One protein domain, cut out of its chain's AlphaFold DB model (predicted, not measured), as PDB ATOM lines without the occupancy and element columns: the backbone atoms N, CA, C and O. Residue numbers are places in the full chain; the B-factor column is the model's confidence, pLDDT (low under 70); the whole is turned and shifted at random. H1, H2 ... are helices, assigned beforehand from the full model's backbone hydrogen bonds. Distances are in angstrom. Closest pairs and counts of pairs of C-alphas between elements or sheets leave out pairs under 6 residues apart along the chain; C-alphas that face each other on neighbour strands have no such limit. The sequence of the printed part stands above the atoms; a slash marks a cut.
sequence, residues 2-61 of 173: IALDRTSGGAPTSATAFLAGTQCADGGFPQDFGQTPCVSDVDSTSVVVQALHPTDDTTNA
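Overview. This is residues 2 to 61 of the 173 residues of the protein "Prenyltransferase and squalene oxidase repeat-containing protein" of Lentzea albida (UniProt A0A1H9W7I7). The printed part is a rod with two helices in its middle, H2 and H3, running opposite ways; the winding loop of residues 21 to 41 makes one end, and the short H1 with the turn after it makes the other. After H3 the chain folds back, and the small H4 packs on H3. The 60 printed residues hold four named helices, in the order H1, H2, H3, H4, and no named strand; the class is all helix, though only 27 residues are in named elements. The whole is compact, with a radius of gyration of the C-alphas of 11.5 A, and spans 38 by 18 by 17 A.

Along the chain. H1, residues 2 to 5, begins at C-alpha 2 (-32.161, 49.963, -17.215). H2, residues 13 to 20, is 10.4 A long. H3, residues 42 to 52, is the longest helix at 15.3 A and begins at C-alpha 42 (-31.504, 41.110, -31.965). H4, residues 58 to 61, ends at C-alpha 61 (-21.591, 45.715, -23.952).

Arrangement. H1 is apart from H2 and from H4. It is close to H3 but not clearly touching; their closest C-alphas, of Ile 2 and Ala 51, are 5.0 A apart. H2 and H3, a helical hairpin, only just touch, with 3 pairs of C-alphas within 8 A; the closest, of Leu 19 and Val 48, are 7.0 A apart. They run opposite ways at a shallow tilt of 34 degrees, only just short of steep. H3 and H4 touch, the closest C-alphas, of Val 49 and Ala 61, being 4.8 A apart. In H2 and H3 every O i to N i+4 pair is within hydrogen-bond range; H1 and H4 are too short for such a pair.

Size, cuts and confidence. The C-alphas farthest apart, of Ser 8 and Pro 37, are 37.8 A apart. The printed part has no cut. The link from H2 to H3, 21 residues, is long. The mean pLDDT of the printed part is 91.9, and no printed residue is under 70.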
ATOM      1  N   ILE A   2     -31.986  48.573 -16.726       79.56
ATOM      2  CA  ILE A   2     -32.161  49.963 -17.215       79.56
ATOM      3  C   ILE A   2     -33.041  50.833 -16.295       79.56
ATOM      4  O   ILE A   2     -32.685  51.958 -15.971       79.56
ATOM      5  N   ALA A   3     -34.193  50.320 -15.848       80.62
ATOM      6  CA  ALA A   3     -35.077  51.066 -14.950       80.62
ATOM      7  C   ALA A   3     -34.548  51.169 -13.507       80.62
ATOM      8  O   ALA A   3     -34.757  52.186 -12.858       80.62
ATOM      9  N   LEU A   4     -33.868  50.128 -13.014       80.56
ATOM     10  CA  LEU A   4     -33.334  50.068 -11.646       80.56
ATOM     11  C   LEU A   4     -32.114  50.974 -11.473       80.56
ATOM     12  O   LEU A   4     -31.974  51.614 -10.439       80.56
ATOM     13  N   ASP A   5     -31.290  51.084 -12.512       81.75
ATOM     14  CA  ASP A   5     -30.149  51.999 -12.588       81.75
ATOM     15  C   ASP A   5     -30.556  53.471 -12.403       81.75
ATOM     16  O   ASP A   5     -29.832  54.280 -11.839       81.75
ATOM     17  N   ARG A   6     -31.791  53.809 -12.785       81.81
ATOM     18  CA  ARG A   6     -32.369  55.147 -12.598       81.81
ATOM     19  C   ARG A   6     -32.927  55.387 -11.190       81.81
ATOM     20  O   ARG A   6     -33.529  56.431 -10.945       81.81
ATOM     21  N   THR A   7     -32.791  54.422 -10.285       83.44
ATOM     22  CA  THR A   7     -33.183  54.540  -8.873       83.44
ATOM     23  C   THR A   7     -31.939  54.664  -8.001       83.44
ATOM     24  O   THR A   7     -30.862  54.220  -8.385       83.44
ATOM     25  N   SER A   8     -32.077  55.192  -6.784       84.31
ATOM     26  CA  SER A   8     -30.957  55.268  -5.833       84.31
ATOM     27  C   SER A   8     -30.404  53.901  -5.415       84.31
ATOM     28  O   SER A   8     -29.294  53.833  -4.901       84.31
ATOM     29  N   GLY A   9     -31.176  52.822  -5.591       83.88
ATOM     30  CA  GLY A   9     -30.731  51.462  -5.290       83.88
ATOM     31  C   GLY A   9     -29.862  50.842  -6.384       83.88
ATOM     32  O   GLY A   9     -29.209  49.834  -6.128       83.88
ATOM     33  N   GLY A  10     -29.848  51.430  -7.585       84.81
ATOM     34  CA  GLY A  10     -29.154  50.873  -8.736       84.81
ATOM     35  C   GLY A  10     -29.664  49.486  -9.133       84.81
ATOM     36  O   GLY A  10     -30.654  48.957  -8.617       84.81
ATOM     37  N   ALA A  11     -28.983  48.882 -10.097       86.44
ATOM     38  CA  ALA A  11     -29.287  47.534 -10.534       86.44
ATOM     39  C   ALA A  11     -28.445  46.505  -9.740       86.44
ATOM     40  O   ALA A  11     -27.233  46.692  -9.641       86.44
ATOM     41  N   PRO A  12     -29.028  45.422  -9.182       88.88
ATOM     42  CA  PRO A  12     -28.269  44.469  -8.369       88.88
ATOM     43  C   PRO A  12     -27.110  43.823  -9.138       88.88
ATOM     44  O   PRO A  12     -27.311  43.321 -10.245       88.88
ATOM     45  N   THR A  13     -25.925  43.745  -8.524       88.12
ATOM     46  CA  THR A  13     -24.722  43.153  -9.141       88.12
ATOM     47  C   THR A  13     -24.919  41.694  -9.565       88.12
ATOM     48  O   THR A  13     -24.388  41.255 -10.577       88.12
ATOM     49  N   SER A  14     -25.717  40.915  -8.832       91.62
ATOM     50  CA  SER A  14     -26.034  39.537  -9.232       91.62
ATOM     51  C   SER A  14     -26.859  39.477 -10.522       91.62
ATOM     52  O   SER A  14     -26.680  38.565 -11.322       91.62
ATOM     53  N   ALA A  15     -27.729  40.461 -10.756       90.69
ATOM     54  CA  ALA A  15     -28.523  40.549 -11.975       90.69
ATOM     55  C   ALA A  15     -27.691  41.050 -13.167       90.69
ATOM     56  O   ALA A  15     -27.919  40.583 -14.284       90.69
ATOM     57  N   THR A  16     -26.717  41.951 -12.956       89.62
ATOM     58  CA  THR A  16     -25.770  42.332 -14.024       89.62
ATOM     59  C   THR A  16     -24.907  41.136 -14.398       89.62
ATOM     60  O   THR A  16     -24.825  40.809 -15.574       89.62
ATOM     61  N   ALA A  17     -24.337  40.450 -13.403       92.12
ATOM     62  CA  ALA A  17     -23.493  39.279 -13.609       92.12
ATOM     63  C   ALA A  17     -24.245  38.134 -14.300       92.12
ATOM     64  O   ALA A  17     -23.689  37.481 -15.177       92.12
ATOM     65  N   PHE A  18     -25.518  37.918 -13.952       93.12
ATOM     66  CA  PHE A  18     -26.355  36.947 -14.651       93.12
ATOM     67  C   PHE A  18     -26.525  37.307 -16.131       93.12
ATOM     68  O   PHE A  18     -26.260  36.463 -16.976       93.12
ATOM     69  N   LEU A  19     -26.922  38.545 -16.456       93.06
ATOM     70  CA  LEU A  19     -27.100  38.965 -17.854       93.06
ATOM     71  C   LEU A  19     -25.792  38.940 -18.648       93.06
ATOM     72  O   LEU A  19     -25.796  38.541 -19.801       93.06
ATOM     73  N   ALA A  20     -24.684  39.344 -18.036       94.94
ATOM     74  CA  ALA A  20     -23.358  39.241 -18.629       94.94
ATOM     75  C   ALA A  20     -23.009  37.781 -18.966       94.94
ATOM     76  O   ALA A  20     -22.569  37.471 -20.068       94.94
ATOM     77  N   GLY A  21     -23.282  36.862 -18.037       95.56
ATOM     78  CA  GLY A  21     -22.997  35.438 -18.194       95.56
ATOM     79  C   GLY A  21     -23.872  34.694 -19.207       95.56
ATOM     80  O   GLY A  21     -23.588  33.530 -19.478       95.56
ATOM     81  N   THR A  22     -24.923  35.310 -19.766       96.56
ATOM     82  CA  THR A  22     -25.745  34.682 -20.819       96.56
ATOM     83  C   THR A  22     -25.230  34.945 -22.229       96.56
ATOM     84  O   THR A  22     -25.825  34.439 -23.180       96.56
ATOM     85  N   GLN A  23     -24.153  35.720 -22.386       97.44
ATOM     86  CA  GLN A  23     -23.593  36.045 -23.690       97.44
ATOM     87  C   GLN A  23     -23.199  34.777 -24.463       97.44
ATOM     88  O   GLN A  23     -22.531  33.881 -23.942       97.44
ATOM     89  N   CYS A  24     -23.615  34.700 -25.724       98.19
ATOM     90  CA  CYS A  24     -23.181  33.649 -26.628       98.19
ATOM     91  C   CYS A  24     -21.730  33.892 -27.078       98.19
ATOM     92  O   CYS A  24     -21.217  35.008 -27.036       98.19
ATOM     93  N   ALA A  25     -21.068  32.847 -27.586       97.00
ATOM     94  CA  ALA A  25     -19.675  32.927 -28.045       97.00
ATOM     95  C   ALA A  25     -19.448  33.890 -29.232       97.00
ATOM     96  O   ALA A  25     -18.309  34.237 -29.528       97.00
ATOM     97  N   ASP A  26     -20.513  34.304 -29.925       97.50
ATOM     98  CA  ASP A  26     -20.473  35.302 -30.999       97.50
ATOM     99  C   ASP A  26     -20.601  36.752 -30.488       97.50
ATOM    100  O   ASP A  26     -20.547  37.696 -31.277       97.50
ATOM    101  N   GLY A  27     -20.756  36.933 -29.174       98.00
ATOM    102  CA  GLY A  27     -20.873  38.221 -28.502       98.00
ATOM    103  C   GLY A  27     -22.307  38.737 -28.360       98.00
ATOM    104  O   GLY A  27     -22.515  39.713 -27.636       98.00
ATOM    105  N   GLY A  28     -23.291  38.118 -29.020       98.12
ATOM    106  CA  GLY A  28     -24.704  38.454 -28.850       98.12
ATOM    107  C   GLY A  28     -25.314  37.818 -27.596       98.12
ATOM    108  O   GLY A  28     -24.663  37.067 -26.871       98.12
ATOM    109  N   PHE A  29     -26.581  38.133 -27.327       98.06
ATOM    110  CA  PHE A  29     -27.326  37.595 -26.188       98.06
ATOM    111  C   PHE A  29     -28.583  36.860 -26.657       98.06
ATOM    112  O   PHE A  29     -29.292  37.365 -27.534       98.06
ATOM    113  N   PRO A  30     -28.892  35.694 -26.067       96.94
ATOM    114  CA  PRO A  30     -30.050  34.907 -26.443       96.94
ATOM    115  C   PRO A  30     -31.331  35.443 -25.803       96.94
ATOM    116  O   PRO A  30     -31.306  36.045 -24.726       96.94
ATOM    117  N   GLN A  31     -32.465  35.153 -26.442       94.69
ATOM    118  CA  GLN A  31     -33.779  35.327 -25.819       94.69
ATOM    119  C   GLN A  31     -34.076  34.215 -24.810       94.69
ATOM    120  O   GLN A  31     -34.555  34.488 -23.710       94.69
ATOM    121  N   ASP A  32     -33.748  32.973 -25.170       93.12
ATOM    122  CA  ASP A  32     -33.960  31.795 -24.336       93.12
ATOM    123  C   ASP A  32     -32.643  31.354 -23.688       93.12
ATOM    124  O   ASP A  32     -31.669  31.011 -24.362       93.12
ATOM    125  N   PHE A  33     -32.598  31.353 -22.355       92.25
ATOM    126  CA  PHE A  33     -31.389  31.002 -21.609       92.25
ATOM    127  C   PHE A  33     -31.152  29.488 -21.547       92.25
ATOM    128  O   PHE A  33     -32.087  28.686 -21.568       92.25
ATOM    129  N   GLY A  34     -29.879  29.096 -21.428       87.75
ATOM    130  CA  GLY A  34     -29.473  27.700 -21.220       87.75
ATOM    131  C   GLY A  34     -29.622  26.790 -22.443       87.75
ATOM    132  O   GLY A  34     -29.485  25.575 -22.312       87.75
ATOM    133  N   GLN A  35     -29.901  27.348 -23.623       90.19
ATOM    134  CA  GLN A  35     -30.009  26.574 -24.859       90.19
ATOM    135  C   GLN A  35     -28.633  26.132 -25.374       90.19
ATOM    136  O   GLN A  35     -27.637  26.842 -25.236       90.19
ATOM    137  N   THR A  36     -28.587  24.943 -25.980       91.00
ATOM    138  CA  THR A  36     -27.414  24.425 -26.696       91.00
ATOM    139  C   THR A  36     -27.835  24.016 -28.112       91.00
ATOM    140  O   THR A  36     -28.597  23.058 -28.250       91.00
ATOM    141  N   PRO A  37     -27.355  24.697 -29.168       92.38
ATOM    142  CA  PRO A  37     -26.430  25.832 -29.129       92.38
ATOM    143  C   PRO A  37     -27.065  27.106 -28.538       92.38
ATOM    144  O   PRO A  37     -28.280  27.276 -28.573       92.38
ATOM    145  N   CYS A  38     -26.224  28.004 -28.016       96.19
ATOM    146  CA  CYS A  38     -26.630  29.376 -27.698       96.19
ATOM    147  C   CYS A  38     -26.954  30.105 -29.007       96.19
ATOM    148  O   CYS A  38     -26.168  30.022 -29.953       96.19
ATOM    149  N   VAL A  39     -28.094  30.795 -29.068       96.06
ATOM    150  CA  VAL A  39     -28.535  31.523 -30.266       96.06
ATOM    151  C   VAL A  39     -28.829  32.967 -29.899       96.06
ATOM    152  O   VAL A  39     -29.787  33.243 -29.181       96.06
ATOM    153  N   SER A  40     -28.005  33.876 -30.409       97.31
ATOM    154  CA  SER A  40     -28.150  35.314 -30.205       97.31
ATOM    155  C   SER A  40     -29.383  35.874 -30.917       97.31
ATOM    156  O   SER A  40     -29.680  35.512 -32.055       97.31
ATOM    157  N   ASP A  41     -30.085  36.788 -30.250       97.69
ATOM    158  CA  ASP A  41     -31.284  37.464 -30.748       97.69
ATOM    159  C   ASP A  41     -31.083  38.987 -30.778       97.69
ATOM    160  O   ASP A  41     -30.418  39.565 -29.913       97.69
ATOM    161  N   VAL A  42     -31.657  39.659 -31.779       98.38
ATOM    162  CA  VAL A  42     -31.504  41.110 -31.965       98.38
ATOM    163  C   VAL A  42     -32.135  41.901 -30.829       98.38
ATOM    164  O   VAL A  42     -31.507  42.833 -30.314       98.38
ATOM    165  N   ASP A  43     -33.365  41.570 -30.446       97.44
ATOM    166  CA  ASP A  43     -34.120  42.324 -29.451       97.44
ATOM    167  C   ASP A  43     -33.471  42.134 -28.075       97.44
ATOM    168  O   ASP A  43     -33.192  43.118 -27.379       97.44
ATOM    169  N   SER A  44     -33.141  40.888 -27.718       97.38
ATOM    170  CA  SER A  44     -32.436  40.556 -26.476       97.38
ATOM    171  C   SER A  44     -31.064  41.216 -26.405       97.38
ATOM    172  O   SER A  44     -30.782  41.909 -25.425       97.38
ATOM    173  N   THR A  45     -30.243  41.113 -27.454       98.12
ATOM    174  CA  THR A  45     -28.929  41.776 -27.497       98.12
ATOM    175  C   THR A  45     -29.067  43.288 -27.346       98.12
ATOM    176  O   THR A  45     -28.349  43.900 -26.557       98.12
ATOM    177  N   SER A  46     -30.028  43.906 -28.036       97.25
ATOM    178  CA  SER A  46     -30.259  45.353 -27.960       97.25
ATOM    179  C   SER A  46     -30.632  45.819 -26.554       97.25
ATOM    180  O   SER A  46     -30.185  46.879 -26.111       97.25
ATOM    181  N   VAL A  47     -31.453  45.051 -25.836       95.50
ATOM    182  CA  VAL A  47     -31.858  45.384 -24.465       95.50
ATOM    183  C   VAL A  47     -30.720  45.132 -23.474       95.50
ATOM    184  O   VAL A  47     -30.498  45.966 -22.594       95.50
ATOM    185  N   VAL A  48     -29.972  44.035 -23.620       96.12
ATOM    186  CA  VAL A  48     -28.846  43.712 -22.731       96.12
ATOM    187  C   VAL A  48     -27.702  44.709 -22.901       96.12
ATOM    188  O   VAL A  48     -27.225  45.246 -21.909       96.12
ATOM    189  N   VAL A  49     -27.330  45.073 -24.130       95.38
ATOM    190  CA  VAL A  49     -26.310  46.107 -24.388       95.38
ATOM    191  C   VAL A  49     -26.683  47.432 -23.720       95.38
ATOM    192  O   VAL A  49     -25.867  48.042 -23.030       95.38
ATOM    193  N   GLN A  50     -27.942  47.862 -23.845       92.44
ATOM    194  CA  GLN A  50     -28.421  49.064 -23.157       92.44
ATOM    195  C   GLN A  50     -28.391  48.938 -21.628       92.44
ATOM    196  O   GLN A  50     -28.213  49.943 -20.942       92.44
ATOM    197  N   ALA A  51     -28.589  47.732 -21.095       92.19
ATOM    198  CA  ALA A  51     -28.538  47.447 -19.667       92.19
ATOM    199  C   ALA A  51     -27.113  47.384 -19.101       92.19
ATOM    200  O   ALA A  51     -26.944  47.725 -17.934       92.19
ATOM    201  N   LEU A  52     -26.132  46.946 -19.893       92.38
ATOM    202  CA  LEU A  52     -24.729  46.822 -19.485       92.38
ATOM    203  C   LEU A  52     -23.949  48.129 -19.661       92.38
ATOM    204  O   LEU A  52     -23.055  48.413 -18.883       92.38
ATOM    205  N   HIS A  53     -24.312  48.983 -20.621       88.75
ATOM    206  CA  HIS A  53     -23.628  50.267 -20.818       88.75
ATOM    207  C   HIS A  53     -23.508  51.198 -19.596       88.75
ATOM    208  O   HIS A  53     -22.487  51.879 -19.516       88.75
ATOM    209  N   PRO A  54     -24.503  51.320 -18.696       84.75
ATOM    210  CA  PRO A  54     -24.354  52.131 -17.487       84.75
ATOM    211  C   PRO A  54     -23.574  51.428 -16.360       84.75
ATOM    212  O   PRO A  54     -23.348  52.042 -15.322       84.75
ATOM    213  N   THR A  55     -23.174  50.166 -16.535       83.75
ATOM    214  CA  THR A  55     -22.412  49.390 -15.546       83.75
ATOM    215  C   THR A  55     -20.923  49.355 -15.920       83.75
ATOM    216  O   THR A  55     -20.534  49.804 -16.997       83.75
ATOM    217  N   ASP A  56     -20.076  48.785 -15.057       83.56
ATOM    218  CA  ASP A  56     -18.644  48.588 -15.347       83.56
ATOM    219  C   ASP A  56     -18.365  47.452 -16.360       83.56
ATOM    220  O   ASP A  56     -17.211  47.169 -16.680       83.56
ATOM    221  N   ASP A  57     -19.400  46.795 -16.900       91.00
ATOM    222  CA  ASP A  57     -19.255  45.711 -17.879       91.00
ATOM    223  C   ASP A  57     -19.171  46.239 -19.321       91.00
ATOM    224  O   ASP A  57     -20.043  46.040 -20.176       91.00
ATOM    225  N   THR A  58     -18.088  46.962 -19.600       90.12
ATOM    226  CA  THR A  58     -17.871  47.578 -20.914       90.12
ATOM    227  C   THR A  58     -17.539  46.567 -22.008       90.12
ATOM    228  O   THR A  58     -17.787  46.848 -23.181       90.12
ATOM    229  N   THR A  59     -16.972  45.413 -21.648       95.56
ATOM    230  CA  THR A  59     -16.532  44.386 -22.605       95.56
ATOM    231  C   THR A  59     -17.733  43.720 -23.260       95.56
ATOM    232  O   THR A  59     -17.891  43.821 -24.478       95.56
ATOM    233  N   ASN A  60     -18.640  43.156 -22.462       97.06
ATOM    234  CA  ASN A  60     -19.808  42.451 -22.986       97.06
ATOM    235  C   ASN A  60     -20.754  43.418 -23.721       97.06
ATOM    236  O   ASN A  60     -21.322  43.094 -24.766       97.06
ATOM    237  N   ALA A  61     -20.859  44.665 -23.243       95.81
ATOM    238  CA  ALA A  61     -21.591  45.715 -23.952       95.81
ATOM    239  C   ALA A  61     -20.981  46.031 -25.335       95.81
ATOM    240  O   ALA A  61     -21.710  46.199 -26.320       95.81
TER     241      ALA A  61